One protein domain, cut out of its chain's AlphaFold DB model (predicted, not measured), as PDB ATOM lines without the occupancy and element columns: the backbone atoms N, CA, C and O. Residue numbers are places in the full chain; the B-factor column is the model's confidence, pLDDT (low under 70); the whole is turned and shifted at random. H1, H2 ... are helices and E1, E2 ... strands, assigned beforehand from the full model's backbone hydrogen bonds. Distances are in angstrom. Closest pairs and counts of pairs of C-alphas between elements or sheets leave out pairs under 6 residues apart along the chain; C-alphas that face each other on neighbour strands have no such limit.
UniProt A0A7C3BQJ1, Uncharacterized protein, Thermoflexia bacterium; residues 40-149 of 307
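Overview. This is residues 40 to 149 of the 307 residues of an uncharacterized protein of Thermoflexia bacterium (UniProt A0A7C3BQJ1). One strongly twisted sheet of five strands makes the core, a slab with E4 and E6 at its middle. H1 grazes it on one side, E3 and H3 lie on the other side, and the small helix H2 lies well away from it in the stretch between E4 and H3. The printed part has 110 residues, with three named helices and six named strands in the order E1 H1 E2 E3 E4 H2 H3 E5 E6. The sheet runs E2 E1 E4 E6 E5 and is mixed; the class is mixed, helices and strands, with 51 residues, under half, in named elements. The whole is compact, with a radius of gyration of the C-alphas of 13.2 A and a rounded outline of 35 by 32 by 30 A.

Along the chain. After the opening residues 40 to 46, strand E1 takes residues 47 to 51, from C-alpha 47 at (-24.726, 40.685, 97.246), and is 13.3 A long. Helix H1, residues 60 to 67, is 10.2 A long. Strand E2, residues 73 to 77, measures 13.1 A, and strand E3, residues 82 to 85, measures 10.2 A. Strand E4, residues 93 to 97, is 13.2 A long. Helix H2 is residues 105 to 108, with C-alpha 105 at (-12.438, 14.607, 86.127), and spans 5.0 A; helix H3, residues 119 to 125, spans 9.7 A. Strand E5, residues 128 to 134, is the longest at 17.5 A. Strand E6, residues 143 to 148, is 16.4 A long and ends with C-alpha 148 at (-27.642, 33.689, 89.972).

Arrangement. In the sheet, E1 and E4 are parallel neighbours at 18 degrees, with N 49 and O 93 within hydrogen-bond range at 2.8 A. On the other side of E1, E2 is its parallel neighbour at 20 degrees, with N 50 and O 75 at 2.8 A. E4 and E6 are antiparallel at 155 degrees; N 94 and O 146 are 2.8 A apart, N 144 and O 96 2.9 A. E6 and E5 form a hairpin, antiparallel at 156 degrees, with N 131 and O 145 at 2.8 A. E2 and E5 are the edge strands, and from edge to edge the strands' lines turn by 87 degrees. E1, H1 and E2 make a strand-helix-strand unit, two parallel neighbour strands with a helix between them along the chain, and its crossover is right-handed. E4, H2 and H3, and E5 make a split unit, with E6 between the two strands in the sheet, also right-handed. H1 is only just on the sheet, with 5 pairs of C-alphas within 10 A, and only grazes it with residues 60 to 67. H3 only grazes the sheet with residues 121 to 125; its closest C-alpha to E6 is that of Leu 125, 7.4 A from that of Tyr 146. E3 pairs with no named strand; its closest C-alpha to H3 is that of Trp 83, 7.6 A from that of His 124. H2 is not on the sheet, and H1, H2 and H3 touch no helix. In H1 and H3 every O i to N i+4 pair is within hydrogen-bond range; H2 is too short for such a pair.

Size, cuts and confidence. The C-alphas farthest apart are those of Pro 71 and Trp 105, at 35.9 A, while those of Ala 40 and Thr 149 are 14.1 A apart. The printed part has no cut. The links from H1 to E2, E2 to E3 and H3 to E5 are tight, the others short, and none is long. The mean pLDDT of the printed part is 90.3, no printed residue is under 70, and H2 has a mean of 83.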
ATOM      1  N   ALA A  40     -20.631  44.758  81.688       83.19
ATOM      2  CA  ALA A  40     -20.972  45.085  83.073       83.19
ATOM      3  C   ALA A  40     -22.070  44.165  83.633       83.19
ATOM      4  O   ALA A  40     -21.964  43.743  84.778       83.19
ATOM      5  N   ALA A  41     -23.064  43.806  82.812       80.25
ATOM      6  CA  ALA A  41     -24.175  42.935  83.200       80.25
ATOM      7  C   ALA A  41     -23.713  41.527  83.621       80.25
ATOM      8  O   ALA A  41     -24.309  40.902  84.486       80.25
ATOM      9  N   GLU A  42     -22.617  41.027  83.049       78.25
ATOM     10  CA  GLU A  42     -22.087  39.689  83.359       78.25
ATOM     11  C   GLU A  42     -21.269  39.633  84.647       78.25
ATOM     12  O   GLU A  42     -20.964  38.556  85.155       78.25
ATOM     13  N   THR A  43     -20.890  40.802  85.157       82.56
ATOM     14  CA  THR A  43     -20.192  40.956  86.437       82.56
ATOM     15  C   THR A  43     -21.042  41.736  87.437       82.56
ATOM     16  O   THR A  43     -20.520  42.253  88.430       82.56
ATOM     17  N   GLU A  44     -22.337  41.868  87.138       84.44
ATOM     18  CA  GLU A  44     -23.317  42.490  88.008       84.44
ATOM     19  C   GLU A  44     -23.588  41.580  89.207       84.44
ATOM     20  O   GLU A  44     -23.593  40.358  89.112       84.44
ATOM     21  N   GLY A  45     -23.795  42.200  90.358       88.56
ATOM     22  CA  GLY A  45     -24.138  41.508  91.584       88.56
ATOM     23  C   GLY A  45     -24.098  42.490  92.737       88.56
ATOM     24  O   GLY A  45     -23.126  43.231  92.889       88.56
ATOM     25  N   SER A  46     -25.166  42.533  93.524       91.62
ATOM     26  CA  SER A  46     -25.288  43.462  94.656       91.62
ATOM     27  C   SER A  46     -25.043  42.794  96.008       91.62
ATOM     28  O   SER A  46     -24.989  43.475  97.034       91.62
ATOM     29  N   TRP A  47     -24.877  41.470  96.029       95.19
ATOM     30  CA  TRP A  47     -24.726  40.685  97.246       95.19
ATOM     31  C   TRP A  47     -23.811  39.470  97.057       95.19
ATOM     32  O   TRP A  47     -23.635  38.957  95.948       95.19
ATOM     33  N   LEU A  48     -23.251  39.010  98.176       96.44
ATOM     34  CA  LEU A  48     -22.451  37.797  98.300       96.44
ATOM     35  C   LEU A  48     -22.947  37.007  99.519       96.44
ATOM     36  O   LEU A  48     -22.760  37.443 100.653       96.44
ATOM     37  N   ALA A  49     -23.575  35.856  99.292       97.06
ATOM     38  CA  ALA A  49     -24.026  34.954 100.345       97.06
ATOM     39  C   ALA A  49     -23.002  33.829 100.536       97.06
ATOM     40  O   ALA A  49     -22.739  33.051  99.622       97.06
ATOM     41  N   GLN A  50     -22.413  33.736 101.720       97.44
ATOM     42  CA  GLN A  50     -21.315  32.823 102.013       97.44
ATOM     43  C   GLN A  50     -21.772  31.715 102.955       97.44
ATOM     44  O   GLN A  50     -22.300  31.988 104.037       97.44
ATOM     45  N   CYS A  51     -21.546  30.463 102.557       97.38
ATOM     46  CA  CYS A  51     -21.795  29.343 103.449       97.38
ATOM     47  C   CYS A  51     -20.759  29.316 104.581       97.38
ATOM     48  O   CYS A  51     -19.561  29.415 104.326       97.38
ATOM     49  N   VAL A  52     -21.221  29.164 105.824       96.31
ATOM     50  CA  VAL A  52     -20.363  29.109 107.030       96.31
ATOM     51  C   VAL A  52     -19.904  27.695 107.401       96.31
ATOM     52  O   VAL A  52     -19.204  27.507 108.397       96.31
ATOM     53  N   THR A  53     -20.318  26.700 106.620       94.25
ATOM     54  CA  THR A  53     -20.061  25.278 106.854       94.25
ATOM     55  C   THR A  53     -19.330  24.695 105.638       94.25
ATOM     56  O   THR A  53     -19.699  24.999 104.505       94.25
ATOM     57  N   PRO A  54     -18.302  23.843 105.817       92.69
ATOM     58  CA  PRO A  54     -17.726  23.392 107.085       92.69
ATOM     59  C   PRO A  54     -16.667  24.338 107.671       92.69
ATOM     60  O   PRO A  54     -16.147  24.066 108.751       92.69
ATOM     61  N   THR A  55     -16.313  25.418 106.973       88.44
ATOM     62  CA  THR A  55     -15.285  26.374 107.406       88.44
ATOM     63  C   THR A  55     -15.815  27.796 107.399       88.44
ATOM     64  O   THR A  55     -16.835  28.090 106.781       88.44
ATOM     65  N   LEU A  56     -15.058  28.698 108.026       90.19
ATOM     66  CA  LEU A  56     -15.353  30.124 107.994       90.19
ATOM     67  C   LEU A  56     -15.475  30.653 106.548       90.19
ATOM     68  O   LEU A  56     -14.755  30.167 105.666       90.19
ATOM     69  N   PRO A  57     -16.339  31.661 106.328       93.19
ATOM     70  CA  PRO A  57     -16.439  32.398 105.072       93.19
ATOM     71  C   PRO A  57     -15.118  33.011 104.602       93.19
ATOM     72  O   PRO A  57     -14.147  33.118 105.359       93.19
ATOM     73  N   LEU A  58     -15.110  33.481 103.354       92.88
ATOM     74  CA  LEU A  58     -14.002  34.260 102.816       92.88
ATOM     75  C   LEU A  58     -13.821  35.533 103.647       92.88
ATOM     76  O   LEU A  58     -14.783  36.189 104.049       92.88
ATOM     77  N   ASN A  59     -12.564  35.881 103.907       91.75
ATOM     78  CA  ASN A  59     -12.235  37.118 104.599       91.75
ATOM     79  C   ASN A  59     -12.361  38.328 103.652       91.75
ATOM     80  O   ASN A  59     -12.439  38.189 102.430       91.75
ATOM     81  N   LEU A  60     -12.328  39.530 104.232       90.81
ATOM     82  CA  LEU A  60     -12.454  40.782 103.483       90.81
ATOM     83  C   LEU A  60     -11.406  40.923 102.366       90.81
ATOM     84  O   LEU A  60     -11.731  41.411 101.289       90.81
ATOM     85  N   GLU A  61     -10.166  40.490 102.605       90.62
ATOM     86  CA  GLU A  61      -9.084  40.569 101.616       90.62
ATOM     87  C   GLU A  61      -9.383  39.701 100.387       90.62
ATOM     88  O   GLU A  61      -9.258  40.170  99.258       90.62
ATOM     89  N   ALA A  62      -9.854  38.469 100.592       90.12
ATOM     90  CA  ALA A  62     -10.238  37.560  99.518       90.12
ATOM     91  C   ALA A  62     -11.445  38.087  98.723       90.12
ATOM     92  O   ALA A  62     -11.437  38.057  97.491       90.12
ATOM     93  N   VAL A  63     -12.459  38.626  99.411       92.88
ATOM     94  CA  VAL A  63     -13.622  39.249  98.759       92.88
ATOM     95  C   VAL A  63     -13.187  40.460  97.926       92.88
ATOM     96  O   VAL A  63     -13.570  40.574  96.762       92.88
ATOM     97  N   GLN A  64     -12.333  41.334  98.468       91.88
ATOM     98  CA  GLN A  64     -11.816  42.508  97.754       91.88
ATOM     99  C   GLN A  64     -10.890  42.141  96.591       91.88
ATOM    100  O   GLN A  64     -10.899  42.833  95.574       91.88
ATOM    101  N   ALA A  65     -10.122  41.056  96.694       88.00
ATOM    102  CA  ALA A  65      -9.285  40.577  95.598       88.00
ATOM    103  C   ALA A  65     -10.127  40.155  94.379       88.00
ATOM    104  O   ALA A  65      -9.760  40.471  93.248       88.00
ATOM    105  N   GLY A  66     -11.270  39.491  94.602       87.19
ATOM    106  CA  GLY A  66     -12.161  39.037  93.528       87.19
ATOM    107  C   GLY A  66     -13.136  40.107  93.021       87.19
ATOM    108  O   GLY A  66     -13.312  40.286  91.815       87.19
ATOM    109  N   PHE A  67     -13.770  40.849  93.930       90.38
ATOM    110  CA  PHE A  67     -14.837  41.798  93.597       90.38
ATOM    111  C   PHE A  67     -14.378  43.263  93.551       90.38
ATOM    112  O   PHE A  67     -15.111  44.125  93.049       90.38
ATOM    113  N   GLY A  68     -13.159  43.566  94.001       89.81
ATOM    114  CA  GLY A  68     -12.666  44.932  94.166       89.81
ATOM    115  C   GLY A  68     -13.364  45.663  95.316       89.81
ATOM    116  O   GLY A  68     -13.950  45.060  96.207       89.81
ATOM    117  N   ASN A  69     -13.362  46.997  95.267       87.56
ATOM    118  CA  ASN A  69     -14.014  47.853  96.272       87.56
ATOM    119  C   ASN A  69     -15.513  48.078  95.998       87.56
ATOM    120  O   ASN A  69     -16.060  49.130  96.332       87.56
ATOM    121  N   ARG A  70     -16.170  47.138  95.313       86.69
ATOM    122  CA  ARG A  70     -17.598  47.251  94.999       86.69
ATOM    123  C   ARG A  70     -18.418  47.070  96.282       86.69
ATOM    124  O   ARG A  70     -18.107  46.172  97.060       86.69
ATOM    125  N   PRO A  71     -19.454  47.894  96.520       87.06
ATOM    126  CA  PRO A  71     -20.331  47.688  97.662       87.06
ATOM    127  C   PRO A  71     -21.150  46.414  97.436       87.06
ATOM    128  O   PRO A  71     -22.015  46.379  96.563       87.06
ATOM    129  N   LEU A  72     -20.866  45.378  98.222       93.00
ATOM    130  CA  LEU A  72     -21.627  44.135  98.250       93.00
ATOM    131  C   LEU A  72     -22.334  44.012  99.592       93.00
ATOM    132  O   LEU A  72     -21.747  44.237 100.649       93.00
ATOM    133  N   ARG A  73     -23.603  43.614  99.555       94.38
ATOM    134  CA  ARG A  73     -24.282  43.097 100.736       94.38
ATOM    135  C   ARG A  73     -23.739  41.699 101.022       94.38
ATOM    136  O   ARG A  73     -24.118  40.735 100.360       94.38
ATOM    137  N   GLU A  74     -22.846  41.599 101.991       95.06
ATOM    138  CA  GLU A  74     -22.321  40.315 102.450       95.06
ATOM    139  C   GLU A  74     -23.290  39.669 103.440       95.06
ATOM    140  O   GLU A  74     -23.761  40.305 104.383       95.06
ATOM    141  N   ILE A  75     -23.613  38.401 103.203       95.81
ATOM    142  CA  ILE A  75     -24.541  37.621 104.015       95.81
ATOM    143  C   ILE A  75     -23.870  36.294 104.335       95.81
ATOM    144  O   ILE A  75     -23.186  35.724 103.491       95.81
ATOM    145  N   THR A  76     -24.073  35.781 105.541       96.50
ATOM    146  CA  THR A  76     -23.592  34.452 105.924       96.50
ATOM    147  C   THR A  76     -24.775  33.563 106.266       96.50
ATOM    148  O   THR A  76     -25.794  34.054 106.746       96.50
ATOM    149  N   PHE A  77     -24.678  32.270 105.972       97.69
ATOM    150  CA  PHE A  77     -25.737  31.307 106.267       97.69
ATOM    151  C   PHE A  77     -25.175  29.887 106.356       97.69
ATOM    152  O   PHE A  77     -24.132  29.586 105.774       97.69
ATOM    153  N   ASP A  78     -25.862  28.998 107.067       97.56
ATOM    154  CA  ASP A  78     -25.561  27.569 107.029       97.56
ATOM    155  C   ASP A  78     -26.260  26.932 105.825       97.56
ATOM    156  O   ASP A  78     -27.435  26.570 105.886       97.56
ATOM    157  N   CYS A  79     -25.520  26.779 104.723       97.00
ATOM    158  CA  CYS A  79     -26.038  26.190 103.489       97.00
ATOM    159  C   CYS A  79     -26.459  24.721 103.626       97.00
ATOM    160  O   CYS A  79     -27.128  24.197 102.739       97.00
ATOM    161  N   THR A  80     -26.087  24.043 104.717       95.50
ATOM    162  CA  THR A  80     -26.516  22.664 104.983       95.50
ATOM    163  C   THR A  80     -27.890  22.598 105.652       95.50
ATOM    164  O   THR A  80     -28.563  21.571 105.551       95.50
ATOM    165  N   GLN A  81     -28.330  23.699 106.277       96.75
ATOM    166  CA  GLN A  81     -29.620  23.820 106.966       96.75
ATOM    167  C   GLN A  81     -30.588  24.802 106.302       96.75
ATOM    168  O   GLN A  81     -31.788  24.777 106.578       96.75
ATOM    169  N   SER A  82     -30.106  25.722 105.475       97.44
ATOM    170  CA  SER A  82     -30.950  26.727 104.839       97.44
ATOM    171  C   SER A  82     -30.384  27.209 103.522       97.44
ATOM    172  O   SER A  82     -29.192  27.116 103.257       97.44
ATOM    173  N   TRP A  83     -31.253  27.801 102.720       96.62
ATOM    174  CA  TRP A  83     -30.874  28.578 101.558       96.62
ATOM    175  C   TRP A  83     -31.497  29.967 101.651       96.62
ATOM    176  O   TRP A  83     -32.597  30.133 102.176       96.62
ATOM    177  N   LEU A  84     -30.790  30.978 101.159       95.44
ATOM    178  CA  LEU A  84     -31.257  32.360 101.153       95.44
ATOM    179  C   LEU A  84     -31.331  32.850  99.716       95.44
ATOM    180  O   LEU A  84     -30.359  32.725  98.987       95.44
ATOM    181  N   ILE A  85     -32.444  33.466  99.334       94.56
ATOM    182  CA  ILE A  85     -32.596  34.168  98.060       94.56
ATOM    183  C   ILE A  85     -32.752  35.660  98.374       94.56
ATOM    184  O   ILE A  85     -33.839  36.088  98.782       94.56
ATOM    185  N   PRO A  86     -31.696  36.468  98.199       93.94
ATOM    186  CA  PRO A  86     -31.755  37.884  98.535       93.94
ATOM    187  C   PRO A  86     -32.719  38.673  97.642       93.94
ATOM    188  O   PRO A  86     -32.782  38.458  96.428       93.94
ATOM    189  N   GLN A  87     -33.462  39.601  98.255       85.00
ATOM    190  CA  GLN A  87     -34.331  40.584  97.587       85.00
ATOM    191  C   GLN A  87     -35.230  39.975  96.488       85.00
ATOM    192  O   GLN A  87     -35.399  40.547  95.411       85.00
ATOM    193  N   ASN A  88     -35.804  38.795  96.750       78.75
ATOM    194  CA  ASN A  88     -36.680  38.059  95.832       78.75
ATOM    195  C   ASN A  88     -36.038  37.770  94.452       78.75
ATOM    196  O   ASN A  88     -36.722  37.777  93.428       78.75
ATOM    197  N   GLY A  89     -34.732  37.482  94.435       80.81
ATOM    198  CA  GLY A  89     -34.006  37.012  93.249       80.81
ATOM    199  C   GLY A  89     -33.169  38.082  92.554       80.81
ATOM    200  O   GLY A  89     -32.982  38.003  91.341       80.81
ATOM    201  N   ALA A  90     -32.681  39.079  93.299       87.50
ATOM    202  CA  ALA A  90     -31.676  40.004  92.781       87.50
ATOM    203  C   ALA A  90     -30.402  39.244  92.378       87.50
ATOM    204  O   ALA A  90     -30.067  38.230  92.991       87.50
ATOM    205  N   LEU A  91     -29.670  39.756  91.386       90.75
ATOM    206  CA  LEU A  91     -28.429  39.131  90.932       90.75
ATOM    207  C   LEU A  91     -27.328  39.232  91.996       90.75
ATOM    208  O   LEU A  91     -27.117  40.294  92.593       90.75
ATOM    209  N   GLY A  92     -26.611  38.135  92.210       93.56
ATOM    210  CA  GLY A  92     -25.461  38.073  93.098       93.56
ATOM    211  C   GLY A  92     -24.833  36.688  93.139       93.56
ATOM    212  O   GLY A  92     -25.032  35.865  92.239       93.56
ATOM    213  N   TYR A  93     -24.026  36.458  94.172       95.50
ATOM    214  CA  TYR A  93     -23.113  35.322  94.227       95.50
ATOM    215  C   TYR A  93     -23.290  34.498  95.497       95.50
ATOM    216  O   TYR A  93     -23.325  35.042  96.599       95.50
ATOM    217  N   TYR A  94     -23.307  33.175  95.356       96.75
ATOM    218  CA  TYR A  94     -23.106  32.249  96.467       96.75
ATOM    219  C   TYR A  94     -21.649  31.809  96.517       96.75
ATOM    220  O   TYR A  94     -21.114  31.380  95.496       96.75
ATOM    221  N   ALA A  95     -21.030  31.858  97.692       96.94
ATOM    222  CA  ALA A  95     -19.727  31.257  97.947       96.94
ATOM    223  C   ALA A  95     -19.899  29.980  98.770       96.94
ATOM    224  O   ALA A  95     -20.381  30.023  99.905       96.94
ATOM    225  N   LEU A  96     -19.495  28.848  98.195       96.88
ATOM    226  CA  LEU A  96     -19.533  27.541  98.845       96.88
ATOM    227  C   LEU A  96     -18.122  26.982  98.992       96.88
ATOM    228  O   LEU A  96     -17.306  27.086  98.076       96.88
ATOM    229  N   HIS A  97     -17.843  26.352 100.130       94.62
ATOM    230  CA  HIS A  97     -16.556  25.708 100.368       94.62
ATOM    231  C   HIS A  97     -16.338  24.529  99.409       94.62
ATOM    232  O   HIS A  97     -17.261  23.761  99.134       94.62
ATOM    233  N   GLY A  98     -15.102  24.337  98.947       92.00
ATOM    234  CA  GLY A  98     -14.756  23.339  97.932       92.00
ATOM    235  C   GLY A  98     -15.087  21.898  98.332       92.00
ATOM    236  O   GLY A  98     -15.413  21.092  97.471       92.00
ATOM    237  N   THR A  99     -15.092  21.569  99.628       92.25
ATOM    238  CA  THR A  99     -15.482  20.226 100.115       92.25
ATOM    239  C   THR A  99     -16.963  19.911  99.942       92.25
ATOM    240  O   THR A  99     -17.350  18.755 100.072       92.25
ATOM    241  N   LEU A 100     -17.803  20.923  99.720       94.12
ATOM    242  CA  LEU A 100     -19.214  20.713  99.410       94.12
ATOM    243  C   LEU A 100     -19.408  20.361  97.933       94.12
ATOM    244  O   LEU A 100     -20.473  19.882  97.569       94.12
ATOM    245  N   ILE A 101     -18.396  20.574  97.092       94.06
ATOM    246  CA  ILE A 101     -18.509  20.541  95.637       94.06
ATOM    247  C   ILE A 101     -17.937  19.242  95.063       94.06
ATOM    248  O   ILE A 101     -16.820  18.840  95.384       94.06
ATOM    249  N   GLN A 102     -18.681  18.621  94.147       90.94
ATOM    250  CA  GLN A 102     -18.272  17.418  93.425       90.94
ATOM    251  C   GLN A 102     -17.242  17.754  92.336       90.94
ATOM    252  O   GLN A 102     -17.597  17.947  91.176       90.94
ATOM    253  N   ASP A 103     -15.959  17.821  92.693       87.62
ATOM    254  CA  ASP A 103     -14.870  18.025  91.729       87.62
ATOM    255  C   ASP A 103     -14.307  16.684  91.226       87.62
ATOM    256  O   ASP A 103     -13.404  16.077  91.811       87.62
ATOM    257  N   HIS A 104     -14.855  16.209  90.109       87.19
ATOM    258  CA  HIS A 104     -14.402  15.011  89.401       87.19
ATOM    259  C   HIS A 104     -13.792  15.355  88.039       87.19
ATOM    260  O   HIS A 104     -14.024  16.423  87.474       87.19
ATOM    261  N   TRP A 105     -13.049  14.415  87.449       83.19
ATOM    262  CA  TRP A 105     -12.438  14.607  86.127       83.19
ATOM    263  C   TRP A 105     -13.459  15.043  85.058       83.19
ATOM    264  O   TRP A 105     -13.139  15.877  84.217       83.19
ATOM    265  N   SER A 106     -14.700  14.545  85.120       82.75
ATOM    266  CA  SER A 106     -15.769  14.914  84.186       82.75
ATOM    267  C   SER A 106     -16.211  16.367  84.351       82.75
ATOM    268  O   SER A 106     -16.481  17.031  83.354       82.75
ATOM    269  N   THR A 107     -16.226  16.890  85.581       83.94
ATOM    270  CA  THR A 107     -16.514  18.309  85.841       83.94
ATOM    271  C   THR A 107     -15.372  19.212  85.386       83.94
ATOM    272  O   THR A 107     -15.623  20.269  84.820       83.94
ATOM    273  N   ARG A 108     -14.115  18.762  85.521       82.44
ATOM    274  CA  ARG A 108     -12.925  19.501  85.056       82.44
ATOM    275  C   ARG A 108     -12.820  19.582  83.538       82.44
ATOM    276  O   ARG A 108     -12.245  20.525  83.015       82.44
ATOM    277  N   LEU A 109     -13.358  18.587  82.839       81.38
ATOM    278  CA  LEU A 109     -13.482  18.591  81.381       81.38
ATOM    279  C   LEU A 109     -14.808  19.205  80.905       81.38
ATOM    280  O   LEU A 109     -15.130  19.105  79.725       81.38
ATOM    281  N   HIS A 110     -15.581  19.815  81.813       79.88
ATOM    282  CA  HIS A 110     -16.871  20.447  81.534       79.88
ATOM    283  C   HIS A 110     -17.917  19.508  80.893       79.88
ATOM    284  O   HIS A 110     -18.849  19.961  80.236       79.88
ATOM    285  N   TYR A 111     -17.800  18.190  81.101       78.19
ATOM    286  CA  TYR A 111     -18.784  17.203  80.633       78.19
ATOM    287  C   TYR A 111     -20.018  17.120  81.530       78.19
ATOM    288  O   TYR A 111     -21.088  16.722  81.079       78.19
ATOM    289  N   THR A 112     -19.865  17.471  82.805       82.69
ATOM    290  CA  THR A 112     -20.944  17.498  83.794       82.69
ATOM    291  C   THR A 112     -20.891  18.810  84.572       82.69
ATOM    292  O   THR A 112     -19.788  19.304  84.823       82.69
ATOM    293  N   PRO A 113     -22.041  19.378  84.980       84.00
ATOM    294  CA  PRO A 113     -22.063  20.598  85.776       84.00
ATOM    295  C   PRO A 113     -21.382  20.381  87.130       84.00
ATOM    296  O   PRO A 113     -21.467  19.302  87.720       84.00
ATOM    297  N   LEU A 114     -20.724  21.425  87.632       88.62
ATOM    298  CA  LEU A 114     -20.117  21.426  88.956       88.62
ATOM    299  C   LEU A 114     -21.221  21.622  90.011       88.62
ATOM    300  O   LEU A 114     -21.777  22.712  90.129       88.62
ATOM    301  N   THR A 115     -21.559  20.564  90.747       91.00
ATOM    302  CA  THR A 115     -22.678  20.531  91.713       91.00
ATOM    303  C   THR A 115     -22.211  20.149  93.120       91.00
ATOM    304  O   THR A 115     -21.021  19.932  93.337       91.00
ATOM    305  N   SER A 116     -23.128  20.068  94.086       94.38
ATOM    306  CA  SER A 116     -22.837  19.706  95.477       94.38
ATOM    307  C   SER A 116     -22.977  18.207  95.755       94.38
ATOM    308  O   SER A 116     -23.782  17.522  95.125       94.38
ATOM    309  N   HIS A 117     -22.209  17.689  96.718       92.44
ATOM    310  CA  HIS A 117     -22.410  16.348  97.287       92.44
ATOM    311  C   HIS A 117     -23.755  16.214  98.013       92.44
ATOM    312  O   HIS A 117     -24.321  15.125  98.070       92.44
ATOM    313  N   ASP A 118     -24.262  17.319  98.559       93.69
ATOM    314  CA  ASP A 118     -25.546  17.377  99.244       93.69
ATOM    315  C   ASP A 118     -26.669  17.713  98.247       93.69
ATOM    316  O   ASP A 118     -26.588  18.695  97.503       93.69
ATOM    317  N   ALA A 119     -27.728  16.895  98.238       92.19
ATOM    318  CA  ALA A 119     -28.838  17.017  97.296       92.19
ATOM    319  C   ALA A 119     -29.650  18.316  97.465       92.19
ATOM    320  O   ALA A 119     -30.114  18.866  96.467       92.19
ATOM    321  N   PHE A 120     -29.794  18.829  98.691       93.19
ATOM    322  CA  PHE A 120     -30.476  20.095  98.963       93.19
ATOM    323  C   PHE A 120     -29.698  21.265  98.356       93.19
ATOM    324  O   PHE A 120     -30.246  22.049  97.579       93.19
ATOM    325  N   ILE A 121     -28.385  21.315  98.597       95.38
ATOM    326  CA  ILE A 121     -27.516  22.328  97.982       95.38
ATOM    327  C   ILE A 121     -27.535  22.187  96.451       95.38
ATOM    328  O   ILE A 121     -27.682  23.181  95.740       95.38
ATOM    329  N   ALA A 122     -27.431  20.964  95.924       93.62
ATOM    330  CA  ALA A 122     -27.432  20.704  94.484       93.62
ATOM    331  C   ALA A 122     -28.706  21.215  93.786       93.62
ATOM    332  O   ALA A 122     -28.612  21.801  92.706       93.62
ATOM    333  N   ARG A 123     -29.889  21.050  94.401       91.06
ATOM    334  CA  ARG A 123     -31.156  21.572  93.856       91.06
ATOM    335  C   ARG A 123     -31.169  23.095  93.776       91.06
ATOM    336  O   ARG A 123     -31.600  23.636  92.761       91.06
ATOM    337  N   HIS A 124     -30.674  23.792  94.795       92.06
ATOM    338  CA  HIS A 124     -30.619  25.256  94.758       92.06
ATOM    339  C   HIS A 124     -29.559  25.783  93.786       92.06
ATOM    340  O   HIS A 124     -29.795  26.780  93.102       92.06
ATOM    341  N   LEU A 125     -28.435  25.076  93.638       92.81
ATOM    342  CA  LEU A 125     -27.424  25.400  92.633       92.81
ATOM    343  C   LEU A 125     -27.902  25.172  91.194       92.81
ATOM    344  O   LEU A 125     -27.396  25.835  90.290       92.81
ATOM    345  N   ALA A 126     -28.892  24.307  90.958       90.00
ATOM    346  CA  ALA A 126     -29.431  24.057  89.618       90.00
ATOM    347  C   ALA A 126     -30.055  25.307  88.960       90.00
ATOM    348  O   ALA A 126     -30.141  25.374  87.736       90.00
ATOM    349  N   ALA A 127     -30.456  26.307  89.755       86.25
ATOM    350  CA  ALA A 127     -30.947  27.605  89.277       86.25
ATOM    351  C   ALA A 127     -29.835  28.672  89.150       86.25
ATOM    352  O   ALA A 127     -30.115  29.860  88.982       86.25
ATOM    353  N   THR A 128     -28.571  28.269  89.264       91.19
ATOM    354  CA  THR A 128     -27.398  29.151  89.220       91.19
ATOM    355  C   THR A 128     -26.426  28.705  88.131       91.19
ATOM    356  O   THR A 128     -26.617  27.689  87.463       91.19
ATOM    357  N   SER A 129     -25.364  29.471  87.919       90.75
ATOM    358  CA  SER A 129     -24.261  29.087  87.043       90.75
ATOM    359  C   SER A 129     -22.941  29.284  87.766       90.75
ATOM    360  O   SER A 129     -22.734  30.295  88.431       90.75
ATOM    361  N   ILE A 130     -22.043  28.310  87.644       93.12
ATOM    362  CA  ILE A 130     -20.686  28.432  88.173       93.12
ATOM    363  C   ILE A 130     -19.992  29.627  87.509       93.12
ATOM    364  O   ILE A 130     -20.013  29.779  86.289       93.12
ATOM    365  N   ALA A 131     -19.424  30.503  88.331       92.50
ATOM    366  CA  ALA A 131     -18.698  31.686  87.892       92.50
ATOM    367  C   ALA A 131     -17.192  31.528  88.101       92.50
ATOM    368  O   ALA A 131     -16.416  32.048  87.313       92.50
ATOM    369  N   TYR A 132     -16.771  30.842  89.162       93.19
ATOM    370  CA  TYR A 132     -15.360  30.681  89.505       93.19
ATOM    371  C   TYR A 132     -15.172  29.509  90.467       93.19
ATOM    372  O   TYR A 132     -16.010  29.299  91.345       93.19
ATOM    373  N   GLN A 133     -14.067  28.781  90.347       92.94
ATOM    374  CA  GLN A 133     -13.652  27.754  91.292       92.94
ATOM    375  C   GLN A 133     -12.166  27.912  91.631       92.94
ATOM    376  O   GLN A 133     -11.320  27.839  90.745       92.94
ATOM    377  N   GLN A 134     -11.851  28.028  92.922       91.12
ATOM    378  CA  GLN A 134     -10.500  27.857  93.454       91.12
ATOM    379  C   GLN A 134     -10.371  26.445  94.026       91.12
ATOM    380  O   GLN A 134     -11.088  26.094  94.969       91.12
ATOM    381  N   ARG A 135      -9.476  25.621  93.468       88.38
ATOM    382  CA  ARG A 135      -9.288  24.232  93.925       88.38
ATOM    383  C   ARG A 135      -8.185  24.118  94.965       88.38
ATOM    384  O   ARG A 135      -8.262  23.263  95.847       88.38
ATOM    385  N   GLU A 136      -7.163  24.959  94.853       82.25
ATOM    386  CA  GLU A 136      -6.034  24.941  95.770       82.25
ATOM    387  C   GLU A 136      -6.349  25.655  97.089       82.25
ATOM    388  O   GLU A 136      -6.983  26.713  97.141       82.25
ATOM    389  N   TYR A 137      -5.874  25.056  98.181       77.25
ATOM    390  CA  TYR A 137      -5.882  25.676  99.498       77.25
ATOM    391  C   TYR A 137      -4.639  26.557  99.612       77.25
ATOM    392  O   TYR A 137      -3.514  26.054  99.605       77.25
ATOM    393  N   GLY A 138      -4.852  27.864  99.719       78.56
ATOM    394  CA  GLY A 138      -3.794  28.855  99.885       78.56
ATOM    395  C   GLY A 138      -4.061  29.731 101.104       78.56
ATOM    396  O   GLY A 138      -4.409  29.243 102.175       78.56
ATOM    397  N   MET A 139      -3.937  31.048 100.925       76.50
ATOM    398  CA  MET A 139      -4.372  32.042 101.921       76.50
ATOM    399  C   MET A 139      -5.889  32.000 102.180       76.50
ATOM    400  O   MET A 139      -6.344  32.409 103.247       76.50
ATOM    401  N   SER A 140      -6.643  31.472 101.216       80.06
ATOM    402  CA  SER A 140      -8.070  31.171 101.314       80.06
ATOM    403  C   SER A 140      -8.287  29.661 101.167       80.06
ATOM    404  O   SER A 140      -7.504  29.006 100.464       80.06
ATOM    405  N   PRO A 141      -9.333  29.093 101.794       84.94
ATOM    406  CA  PRO A 141      -9.728  27.713 101.529       84.94
ATOM    407  C   PRO A 141     -10.134  27.531 100.061       84.94
ATOM    408  O   PRO A 141     -10.395  28.512  99.374       84.94
ATOM    409  N   ALA A 142     -10.234  26.290  99.588       91.62
ATOM    410  CA  ALA A 142     -10.870  26.019  98.300       91.62
ATOM    411  C   ALA A 142     -12.348  26.447  98.335       91.62
ATOM    412  O   ALA A 142     -13.044  26.208  99.328       91.62
ATOM    413  N   PHE A 143     -12.853  27.047  97.258       93.81
ATOM    414  CA  PHE A 143     -14.246  27.493  97.161       93.81
ATOM    415  C   PHE A 143     -14.735  27.562  95.716       93.81
ATOM    416  O   PHE A 143     -13.952  27.587  94.768       93.81
ATOM    417  N   ALA A 144     -16.052  27.620  95.556       95.25
ATOM    418  CA  ALA A 144     -16.716  27.895  94.294       95.25
ATOM    419  C   ALA A 144     -17.683  29.074  94.453       95.25
ATOM    420  O   ALA A 144     -18.371  29.191  95.471       95.25
ATOM    421  N   LEU A 145     -17.732  29.935  93.436       95.75
ATOM    422  CA  LEU A 145     -18.684  31.033  93.316       95.75
ATOM    423  C   LEU A 145     -19.749  30.683  92.290       95.75
ATOM    424  O   LEU A 145     -19.435  30.463  91.123       95.75
ATOM    425  N   TYR A 146     -21.008  30.709  92.704       95.25
ATOM    426  CA  TYR A 146     -22.154  30.510  91.828       95.25
ATOM    427  C   TYR A 146     -22.897  31.823  91.643       95.25
ATOM    428  O   TYR A 146     -23.302  32.452  92.616       95.25
ATOM    429  N   HIS A 147     -23.083  32.229  90.394       92.69
ATOM    430  CA  HIS A 147     -23.828  33.418  90.022       92.69
ATOM    431  C   HIS A 147     -25.289  33.057  89.744       92.69
ATOM    432  O   HIS A 147     -25.587  32.099  89.024       92.69
ATOM    433  N   THR A 148     -26.219  33.824  90.301       89.81
ATOM    434  CA  THR A 148     -27.642  33.689  89.972       89.81
ATOM    435  C   THR A 148     -27.903  34.217  88.569       89.81
ATOM    436  O   THR A 148     -27.594  35.368  88.287       89.81
ATOM    437  N   THR A 149     -28.500  33.410  87.695       78.38
ATOM    438  CA  THR A 149     -28.838  33.823  86.319       78.38
ATOM    439  C   THR A 149     -30.324  34.116  86.135       78.38
ATOM    440  O   THR A 149     -30.701  34.843  85.218       78.38
TER     441      THR A 149